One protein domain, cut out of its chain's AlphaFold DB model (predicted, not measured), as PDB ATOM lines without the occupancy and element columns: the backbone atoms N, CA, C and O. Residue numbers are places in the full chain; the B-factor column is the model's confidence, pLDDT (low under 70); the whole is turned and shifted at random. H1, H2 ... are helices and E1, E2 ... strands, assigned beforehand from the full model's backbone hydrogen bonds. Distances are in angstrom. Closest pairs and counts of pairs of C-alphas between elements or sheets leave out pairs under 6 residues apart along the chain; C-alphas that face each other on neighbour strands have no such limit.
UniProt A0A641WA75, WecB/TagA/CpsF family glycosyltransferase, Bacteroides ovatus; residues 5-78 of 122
ATOM      1  N   LYS A   5      35.290-123.072  34.817       90.56
ATOM      2  CA  LYS A   5      36.602-122.625  34.316       90.56
ATOM      3  C   LYS A   5      37.675-122.450  35.389       90.56
ATOM      4  O   LYS A   5      38.847-122.545  35.042       90.56
ATOM      5  N   GLU A   6      37.274-122.186  36.627       90.06
ATOM      6  CA  GLU A   6      38.152-121.895  37.767       90.06
ATOM      7  C   GLU A   6      38.278-123.105  38.716       90.06
ATOM      8  O   GLU A   6      38.979-123.031  39.721       90.06
ATOM      9  N   LEU A   7      37.590-124.220  38.433       92.81
ATOM     10  CA  LEU A   7      37.677-125.425  39.257       92.81
ATOM     11  C   LEU A   7      38.958-126.203  38.949       92.81
ATOM     12  O   LEU A   7      39.248-126.508  37.791       92.81
ATOM     13  N   SER A   8      39.676-126.579  40.009       94.25
ATOM     14  CA  SER A   8      40.755-127.563  39.942       94.25
ATOM     15  C   SER A   8      40.140-128.960  39.921       94.25
ATOM     16  O   SER A   8      39.604-129.423  40.927       94.25
ATOM     17  N   ILE A   9      40.164-129.604  38.758       95.25
ATOM     18  CA  ILE A   9      39.601-130.938  38.523       95.25
ATOM     19  C   ILE A   9      40.750-131.895  38.206       95.25
ATOM     20  O   ILE A   9      41.645-131.559  37.430       95.25
ATOM     21  N   MET A  10      40.717-133.092  38.790       95.19
ATOM     22  CA  MET A  10      41.708-134.130  38.517       95.19
ATOM     23  C   MET A  10      41.724-134.492  37.040       95.19
ATOM     24  O   MET A  10      40.676-134.681  36.424       95.19
ATOM     25  N   GLU A  11      42.921-134.624  36.479       94.81
ATOM     26  CA  GLU A  11      43.072-134.794  35.042       94.81
ATOM     27  C   GLU A  11      43.277-136.236  34.583       94.81
ATOM     28  O   GLU A  11      43.106-136.528  33.395       94.81
ATOM     29  N   SER A  12      43.668-137.122  35.503       93.12
ATOM     30  CA  SER A  12      43.900-138.541  35.240       93.12
ATOM     31  C   SER A  12      43.832-139.400  36.505       93.12
ATOM     32  O   SER A  12      44.031-138.931  37.626       93.12
ATOM     33  N   THR A  13      43.629-140.696  36.306       90.00
ATOM     34  CA  THR A  13      43.646-141.756  37.319       90.00
ATOM     35  C   THR A  13      45.007-141.846  38.014       90.00
ATOM     36  O   THR A  13      45.091-142.185  39.188       90.00
ATOM     37  N   GLU A  14      46.092-141.483  37.327       91.44
ATOM     38  CA  GLU A  14      47.418-141.398  37.951       91.44
ATOM     39  C   GLU A  14      47.485-140.303  39.025       91.44
ATOM     40  O   GLU A  14      48.061-140.533  40.084       91.44
ATOM     41  N   GLN A  15      46.833-139.148  38.830       92.38
ATOM     42  CA  GLN A  15      46.744-138.140  39.896       92.38
ATOM     43  C   GLN A  15      45.942-138.657  41.091       92.38
ATOM     44  O   GLN A  15      46.306-138.381  42.232       92.38
ATOM     45  N   LEU A  16      44.892-139.446  40.838       89.94
ATOM     46  CA  LEU A  16      44.124-140.096  41.896       89.94
ATOM     47  C   LEU A  16      44.996-141.052  42.724       89.94
ATOM     48  O   LEU A  16      44.951-141.042  43.954       89.94
ATOM     49  N   LYS A  17      45.860-141.832  42.066       91.31
ATOM     50  CA  LYS A  17      46.810-142.714  42.757       91.31
ATOM     51  C   LYS A  17      47.854-141.944  43.574       91.31
ATOM     52  O   LYS A  17      48.339-142.473  44.570       91.31
ATOM     53  N   LEU A  18      48.195-140.723  43.181       93.38
ATOM     54  CA  LEU A  18      49.207-139.897  43.844       93.38
ATOM     55  C   LEU A  18      48.656-139.037  44.991       93.38
ATOM     56  O   LEU A  18      49.414-138.259  45.570       93.38
ATOM     57  N   LEU A  19      47.368-139.165  45.334       92.75
ATOM     58  CA  LEU A  19      46.810-138.466  46.488       92.75
ATOM     59  C   LEU A  19      47.598-138.782  47.771       92.75
ATOM     60  O   LEU A  19      47.978-139.937  48.001       92.75
ATOM     61  N   PRO A  20      47.849-137.766  48.616       92.69
ATOM     62  CA  PRO A  20      48.602-137.959  49.844       92.69
ATOM     63  C   PRO A  20      47.840-138.869  50.811       92.69
ATOM     64  O   PRO A  20      46.614-138.946  50.806       92.69
ATOM     65  N   GLN A  21      48.580-139.555  51.677       88.19
ATOM     66  CA  GLN A  21      47.971-140.291  52.781       88.19
ATOM     67  C   GLN A  21      47.460-139.308  53.842       88.19
ATOM     68  O   GLN A  21      48.093-138.286  54.104       88.19
ATOM     69  N   GLY A  22      46.343-139.646  54.485       91.00
ATOM     70  CA  GLY A  22      45.741-138.835  55.542       91.00
ATOM     71  C   GLY A  22      44.266-138.548  55.285       91.00
ATOM     72  O   GLY A  22      43.614-139.212  54.483       91.00
ATOM     73  N   LYS A  23      43.727-137.563  56.007       94.69
ATOM     74  CA  LYS A  23      42.330-137.152  55.866       94.69
ATOM     75  C   LYS A  23      42.175-136.286  54.619       94.69
ATOM     76  O   LYS A  23      42.748-135.203  54.572       94.69
ATOM     77  N   LEU A  24      41.360-136.750  53.678       96.12
ATOM     78  CA  LEU A  24      40.986-136.021  52.471       96.12
ATOM     79  C   LEU A  24      39.466-136.032  52.297       96.12
ATOM     80  O   LEU A  24      38.810-137.043  52.555       96.12
ATOM     81  N   LEU A  25      38.917-134.917  51.829       95.75
ATOM     82  CA  LEU A  25      37.563-134.803  51.311       95.75
ATOM     83  C   LEU A  25      37.615-134.851  49.785       95.75
ATOM     84  O   LEU A  25      38.022-133.892  49.130       95.75
ATOM     85  N   ILE A  26      37.188-135.977  49.225       95.44
ATOM     86  CA  ILE A  26      37.163-136.205  47.782       95.44
ATOM     87  C   ILE A  26      35.724-136.071  47.296       95.44
ATOM     88  O   ILE A  26      34.833-136.773  47.772       95.44
ATOM     89  N   ASN A  27      35.507-135.192  46.323       95.38
ATOM     90  CA  ASN A  27      34.210-134.970  45.701       95.38
ATOM     91  C   ASN A  27      34.234-135.390  44.229       95.38
ATOM     92  O   ASN A  27      35.272-135.368  43.571       95.38
ATOM     93  N   THR A  28      33.066-135.696  43.676       94.88
ATOM     94  CA  THR A  28      32.875-135.927  42.239       94.88
ATOM     95  C   THR A  28      32.042-134.804  41.633       94.88
ATOM     96  O   THR A  28      30.979-134.458  42.161       94.88
ATOM     97  N   ILE A  29      32.470-134.275  40.490       95.31
ATOM     98  CA  ILE A  29      31.675-133.352  39.682       95.31
ATOM     99  C   ILE A  29      31.181-134.059  38.423       95.31
ATOM    100  O   ILE A  29      31.963-134.624  37.665       95.31
ATOM    101  N   ASN A  30      29.871-133.991  38.203       95.12
ATOM    102  CA  ASN A  30      29.188-134.434  36.995       95.12
ATOM    103  C   ASN A  30      28.220-133.333  36.520       95.12
ATOM    104  O   ASN A  30      28.084-132.296  37.171       95.12
ATOM    105  N   ALA A  31      27.534-133.534  35.390       94.19
ATOM    106  CA  ALA A  31      26.606-132.527  34.854       94.19
ATOM    107  C   ALA A  31      25.464-132.167  35.822       94.19
ATOM    108  O   ALA A  31      24.982-131.036  35.817       94.19
ATOM    109  N   HIS A  32      25.010-133.115  36.645       94.56
ATOM    110  CA  HIS A  32      23.987-132.841  37.648       94.56
ATOM    111  C   HIS A  32      24.557-131.998  38.793       94.56
ATOM    112  O   HIS A  32      23.985-130.959  39.113       94.56
ATOM    113  N   SER A  33      25.712-132.386  39.344       94.31
ATOM    114  CA  SER A  33      26.394-131.631  40.401       94.31
ATOM    115  C   SER A  33      26.700-130.191  39.975       94.31
ATOM    116  O   SER A  33      26.468-129.272  40.754       94.31
ATOM    117  N   ASP A  34      27.157-129.968  38.739       94.00
ATOM    118  CA  ASP A  34      27.423-128.620  38.211       94.00
ATOM    119  C   ASP A  34      26.146-127.758  38.174       94.00
ATOM    120  O   ASP A  34      26.104-126.659  38.728       94.00
ATOM    121  N   ASN A  35      25.049-128.305  37.637       94.44
ATOM    122  CA  ASN A  35      23.751-127.625  37.609       94.44
ATOM    123  C   ASN A  35      23.211-127.297  39.010       94.44
ATOM    124  O   ASN A  35      22.598-126.244  39.203       94.44
ATOM    125  N   THR A  36      23.414-128.191  39.980       95.94
ATOM    126  CA  THR A  36      23.026-127.968  41.378       95.94
ATOM    127  C   THR A  36      23.883-126.875  42.009       95.94
ATOM    128  O   THR A  36      23.346-125.952  42.613       95.94
ATOM    129  N   ALA A  37      25.199-126.899  41.792       95.12
ATOM    130  CA  ALA A  37      26.131-125.908  42.325       95.12
ATOM    131  C   ALA A  37      25.890-124.484  41.787       95.12
ATOM    132  O   ALA A  37      26.158-123.500  42.476       95.12
ATOM    133  N   LEU A  38      25.341-124.345  40.577       93.69
ATOM    134  CA  LEU A  38      24.915-123.043  40.047       93.69
ATOM    135  C   LEU A  38      23.729-122.437  40.820       93.69
ATOM    136  O   LEU A  38      23.574-121.216  40.824       93.69
ATOM    137  N   LYS A  39      22.903-123.272  41.463       95.62
ATOM    138  CA  LYS A  39      21.668-122.870  42.159       95.62
ATOM    139  C   LYS A  39      21.796-122.884  43.683       95.62
ATOM    140  O   LYS A  39      21.064-122.160  44.349       95.62
ATOM    141  N   ASP A  40      22.715-123.680  44.220       96.56
ATOM    142  CA  ASP A  40      22.929-123.870  45.651       96.56
ATOM    143  C   ASP A  40      24.357-123.442  46.048       96.56
ATOM    144  O   ASP A  40      25.331-124.162  45.792       96.56
ATOM    145  N   PRO A  41      24.505-122.271  46.698       94.38
ATOM    146  CA  PRO A  41      25.801-121.784  47.153       94.38
ATOM    147  C   PRO A  41      26.482-122.685  48.187       94.38
ATOM    148  O   PRO A  41      27.713-122.712  48.222       94.38
ATOM    149  N   LEU A  42      25.731-123.400  49.033       95.12
ATOM    150  CA  LEU A  42      26.304-124.304  50.037       95.12
ATOM    151  C   LEU A  42      26.878-125.546  49.364       95.12
ATOM    152  O   LEU A  42      28.008-125.936  49.665       95.12
ATOM    153  N   PHE A  43      26.149-126.108  48.400       94.62
ATOM    154  CA  PHE A  43      26.628-127.230  47.595       94.62
ATOM    155  C   PHE A  43      27.870-126.849  46.776       94.62
ATOM    156  O   PHE A  43      28.864-127.577  46.777       94.62
ATOM    157  N   ALA A  44      27.871-125.668  46.148       94.56
ATOM    158  CA  ALA A  44      29.053-125.147  45.461       94.56
ATOM    159  C   ALA A  44      30.264-125.020  46.397       94.56
ATOM    160  O   ALA A  44      31.376-125.393  46.028       94.56
ATOM    161  N   ASN A  45      30.049-124.517  47.616       93.44
ATOM    162  CA  ASN A  45      31.107-124.362  48.610       93.44
ATOM    163  C   ASN A  45      31.676-125.723  49.039       93.44
ATOM    164  O   ASN A  45      32.893-125.875  49.124       93.44
ATOM    165  N   ALA A  46      30.811-126.722  49.240       92.81
ATOM    166  CA  ALA A  46      31.225-128.088  49.550       92.81
ATOM    167  C   ALA A  46      32.070-128.706  48.424       92.81
ATOM    168  O   ALA A  46      33.099-129.311  48.714       92.81
ATOM    169  N   LEU A  47      31.694-128.500  47.152       92.81
ATOM    170  CA  LEU A  47      32.486-128.964  46.007       92.81
ATOM    171  C   LEU A  47      33.854-128.277  45.925       92.81
ATOM    172  O   LEU A  47      34.858-128.953  45.715       92.81
ATOM    173  N   MET A  48      33.900-126.951  46.091       90.94
ATOM    174  CA  MET A  48      35.119-126.148  45.920       90.94
ATOM    175  C   MET A  48      36.126-126.287  47.066       90.94
ATOM    176  O   MET A  48      37.311-126.048  46.852       90.94
ATOM    177  N   LYS A  49      35.668-126.619  48.277       91.75
ATOM    178  CA  LYS A  49      36.527-126.764  49.466       91.75
ATOM    179  C   LYS A  49      37.017-128.193  49.714       91.75
ATOM    180  O   LYS A  49      37.661-128.423  50.733       91.75
ATOM    181  N   GLY A  50      36.686-129.139  48.837       92.81
ATOM    182  CA  GLY A  50      37.270-130.479  48.882       92.81
ATOM    183  C   GLY A  50      38.757-130.460  48.523       92.81
ATOM    184  O   GLY A  50      39.229-129.554  47.839       92.81
ATOM    185  N   ASP A  51      39.485-131.483  48.959       95.62
ATOM    186  CA  ASP A  51      40.910-131.654  48.664       95.62
ATOM    187  C   ASP A  51      41.142-132.189  47.241       95.62
ATOM    188  O   ASP A  51      42.181-131.932  46.631       95.62
ATOM    189  N   ALA A  52      40.169-132.923  46.691       95.31
ATOM    190  CA  ALA A  52      40.199-133.418  45.319       95.31
ATOM    191  C   ALA A  52      38.804-133.397  44.686       95.31
ATOM    192  O   ALA A  52      37.805-133.719  45.334       95.31
ATOM    193  N   LEU A  53      38.748-133.057  43.395       95.81
ATOM    194  CA  LEU A  53      37.519-133.030  42.608       95.81
ATOM    195  C   LEU A  53      37.669-133.904  41.360       95.81
ATOM    196  O   LEU A  53      38.481-133.622  40.480       95.81
ATOM    197  N   ILE A  54      36.884-134.971  41.291       95.69
ATOM    198  CA  ILE A  54      36.982-136.013  40.270       95.69
ATOM    199  C   ILE A  54      35.971-135.755  39.137       95.69
ATOM    200  O   ILE A  54      34.797-135.517  39.432       95.69
ATOM    201  N   PRO A  55      36.379-135.820  37.852       95.69
ATOM    202  CA  PRO A  55      35.481-135.664  36.705       95.69
ATOM    203  C   PRO A  55      34.649-136.936  36.467       95.69
ATOM    204  O   PRO A  55      34.991-137.789  35.638       95.69
ATOM    205  N   ASP A  56      33.525-137.035  37.168       94.75
ATOM    206  CA  ASP A  56      32.569-138.122  36.997       94.75
ATOM    207  C   ASP A  56      31.611-137.808  35.837       94.75
ATOM    208  O   ASP A  56      30.837-136.856  35.842       94.75
ATOM    209  N   GLY A  57      31.669-138.610  34.782       92.31
ATOM    210  CA  GLY A  57      30.863-138.425  33.578       92.31
ATOM    211  C   GLY A  57      31.596-137.762  32.406       92.31
ATOM    212  O   GLY A  57      32.325-136.778  32.520       92.31
ATOM    213  N   ALA A  58      31.354-138.304  31.211       93.44
ATOM    214  CA  ALA A  58      32.028-137.877  29.983       93.44
ATOM    215  C   ALA A  58      31.687-136.435  29.562       93.44
ATOM    216  O   ALA A  58      32.444-135.816  28.816       93.44
ATOM    217  N   SER A  59      30.549-135.896  30.008       94.50
ATOM    218  CA  SER A  59      30.140-134.523  29.709       94.50
ATOM    219  C   SER A  59      31.073-133.495  30.342       94.50
ATOM    220  O   SER A  59      31.462-132.560  29.647       94.50
ATOM    221  N   ILE A  60      31.482-133.694  31.604       95.56
ATOM    222  CA  ILE A  60      32.434-132.815  32.298       95.56
ATOM    223  C   ILE A  60      33.775-132.804  31.566       95.56
ATOM    224  O   ILE A  60      34.289-131.743  31.223       95.56
ATOM    225  N   VAL A  61      34.282-133.985  31.211       95.56
ATOM    226  CA  VAL A  61      35.533-134.125  30.450       95.56
ATOM    227  C   VAL A  61      35.475-133.343  29.131       95.56
ATOM    228  O   VAL A  61      36.367-132.553  28.813       95.56
ATOM    229  N   LYS A  62      34.386-133.509  28.370       96.00
ATOM    230  CA  LYS A  62      34.194-132.831  27.081       96.00
ATOM    231  C   LYS A  62      34.069-131.314  27.223       96.00
ATOM    232  O   LYS A  62      34.684-130.588  26.443       96.00
ATOM    233  N   VAL A  63      33.282-130.829  28.184       95.00
ATOM    234  CA  VAL A  63      33.042-129.387  28.341       95.00
ATOM    235  C   VAL A  63      34.282-128.662  28.865       95.00
ATOM    236  O   VAL A  63      34.561-127.561  28.394       95.00
ATOM    237  N   CYS A  64      35.085-129.289  29.734       95.75
ATOM    238  CA  CYS A  64      36.365-128.737  30.183       95.75
ATOM    239  C   CYS A  64      37.309-128.470  29.001       95.75
ATOM    240  O   CYS A  64      37.826-127.360  28.834       95.75
ATOM    241  N   LYS A  65      37.445-129.457  28.105       94.88
ATOM    242  CA  LYS A  65      38.233-129.327  26.871       94.88
ATOM    243  C   LYS A  65      37.671-128.257  25.933       94.88
ATOM    244  O   LYS A  65      38.428-127.467  25.373       94.88
ATOM    245  N   TRP A  66      36.350-128.215  25.753       95.88
ATOM    246  CA  TRP A  66      35.703-127.241  24.869       95.88
ATOM    247  C   TRP A  66      35.870-125.801  25.369       95.88
ATOM    248  O   TRP A  66      36.208-124.908  24.592       95.88
ATOM    249  N   LEU A  67      35.686-125.579  26.670       94.19
ATOM    250  CA  LEU A  67      35.771-124.260  27.297       94.19
ATOM    251  C   LEU A  67      37.201-123.828  27.646       94.19
ATOM    252  O   LEU A  67      37.364-122.705  28.132       94.19
ATOM    253  N   LYS A  68      38.204-124.688  27.401       93.94
ATOM    254  CA  LYS A  68      39.612-124.492  27.784       93.94
ATOM    255  C   LYS A  68      39.729-124.071  29.254       93.94
ATOM    256  O   LYS A  68      40.280-123.019  29.570       93.94
ATOM    257  N   THR A  69      39.107-124.855  30.130       94.56
ATOM    258  CA  THR A  69      39.119-124.634  31.584       94.56
ATOM    259  C   THR A  69      40.534-124.768  32.152       94.56
ATOM    260  O   THR A  69      41.407-125.340  31.496       94.56
ATOM    261  N   GLN A  70      40.762-124.253  33.368       93.50
ATOM    262  CA  GLN A  70      42.051-124.357  34.062       93.50
ATOM    263  C   GLN A  70      42.565-125.801  34.112       93.50
ATOM    264  O   GLN A  70      43.701-126.055  33.722       93.50
ATOM    265  N   SER A  71      41.717-126.729  34.551       94.94
ATOM    266  CA  SER A  71      41.987-128.163  34.484       94.94
ATOM    267  C   SER A  71      41.401-128.763  33.216       94.94
ATOM    268  O   SER A  71      40.259-128.464  32.858       94.94
ATOM    269  N   GLN A  72      42.148-129.641  32.556       95.19
ATOM    270  CA  GLN A  72      41.714-130.335  31.345       95.19
ATOM    271  C   GLN A  72      41.765-131.851  31.542       95.19
ATOM    272  O   GLN A  72      42.712-132.504  31.095       95.19
ATOM    273  N   PRO A  73      40.740-132.437  32.188       94.56
ATOM    274  CA  PRO A  73      40.667-133.875  32.343       94.56
ATOM    275  C   PRO A  73      40.760-134.615  31.020       94.56
ATOM    276  O   PRO A  73      40.086-134.285  30.043       94.56
ATOM    277  N   ARG A  74      41.645-135.614  30.997       93.19
ATOM    278  CA  ARG A  74      41.944-136.430  29.815       93.19
ATOM    279  C   ARG A  74      41.056-137.664  29.740       93.19
ATOM    280  O   ARG A  74      40.822-138.183  28.653       93.19
ATOM    281  N   GLU A  75      40.534-138.091  30.881       93.00
ATOM    282  CA  GLU A  75      39.682-139.260  31.010       93.00
ATOM    283  C   GLU A  75      38.568-139.033  32.029       93.00
ATOM    284  O   GLU A  75      38.627-138.139  32.873       93.00
ATOM    285  N   ARG A  76      37.523-139.852  31.907       93.69
ATOM    286  CA  ARG A  76      36.455-139.929  32.898       93.69
ATOM    287  C   ARG A  76      36.931-140.825  34.031       93.69
ATOM    288  O   ARG A  76      37.301-141.963  33.760       93.69
ATOM    289  N   ILE A  77      36.800-140.349  35.259       93.00
ATOM    290  CA  ILE A  77      37.053-141.140  36.461       93.00
ATOM    291  C   ILE A  77      35.712-141.247  37.183       93.00
ATOM    292  O   ILE A  77      35.186-140.246  37.669       93.00
ATOM    293  N   ALA A  78      35.103-142.429  37.175       91.19
ATOM    294  CA  ALA A  78      33.823-142.627  37.839       91.19
ATOM    295  C   ALA A  78      34.009-142.660  39.361       91.19
ATOM    296  O   ALA A  78      35.053-143.077  39.866       91.19
TER     297      ALA A  78
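Overview. This is residues 5 to 78 of the 122 residues of the protein "WecB/TagA/CpsF family glycosyltransferase" of Bacteroides ovatus (UniProt A0A641WA75). Two short parallel strands, E1 and E2, lie side by side in the middle, with helices set round them: H2 and H3 form a corner on one side, H1 is on the other, and H4 lies beyond the strands' last residues. The 74 printed residues hold, in order, H1, E1, H2, H3, E2 and H4, mostly helix by class. The whole is compact and rounded, with a radius of gyration of the C-alphas of 11.8 A and spans of 33 by 27 by 20 A.

Arrangement. Start at the sheet: E1, residues 26 to 29, and E2, residues 52 to 55, are parallel neighbours at 30 degrees. Look there for N 27 and O 52, 2.9 A apart, and N 54 and O 27, 2.8 A apart, both within hydrogen-bond range. Between the strands come H2, residues 31 to 39, and H3, residues 41 to 48, making a strand-helix-strand unit, parallel strands joined through helices, with a right-handed crossover. H2 and H3 touch only at the corner by their link, closest at C-alphas 37 and 44, 4.4 A, with a steep tilt of 47 degrees, opposite ways. H4, residues 58 to 67, is close to H2 but not clearly touching, closest at C-alphas 31 and 60, 6.4 A. H1, residues 13 to 17, and E2 are near each other. Every O i to N i+4 pair is within hydrogen-bond range in H1, H3 and H4; in H2 it is 4 of 5.

Along the chain. Find C-alpha 13 at (43.646, -141.756, 37.319), where H1 begins its 6.4 A. E1 covers 10.2 A, H2 13.1 A, H3 10.4 A and E2 10.1 A. H4 covers 14.4 A, ending at C-alpha 67, (35.771, -124.260, 27.297).

Size, cuts and confidence. The C-alphas farthest apart, those of Gly 22 and Trp 66, are 34.3 A apart. The printed part has no cut, no link between named elements is long, and no printed residue is under 70 in pLDDT.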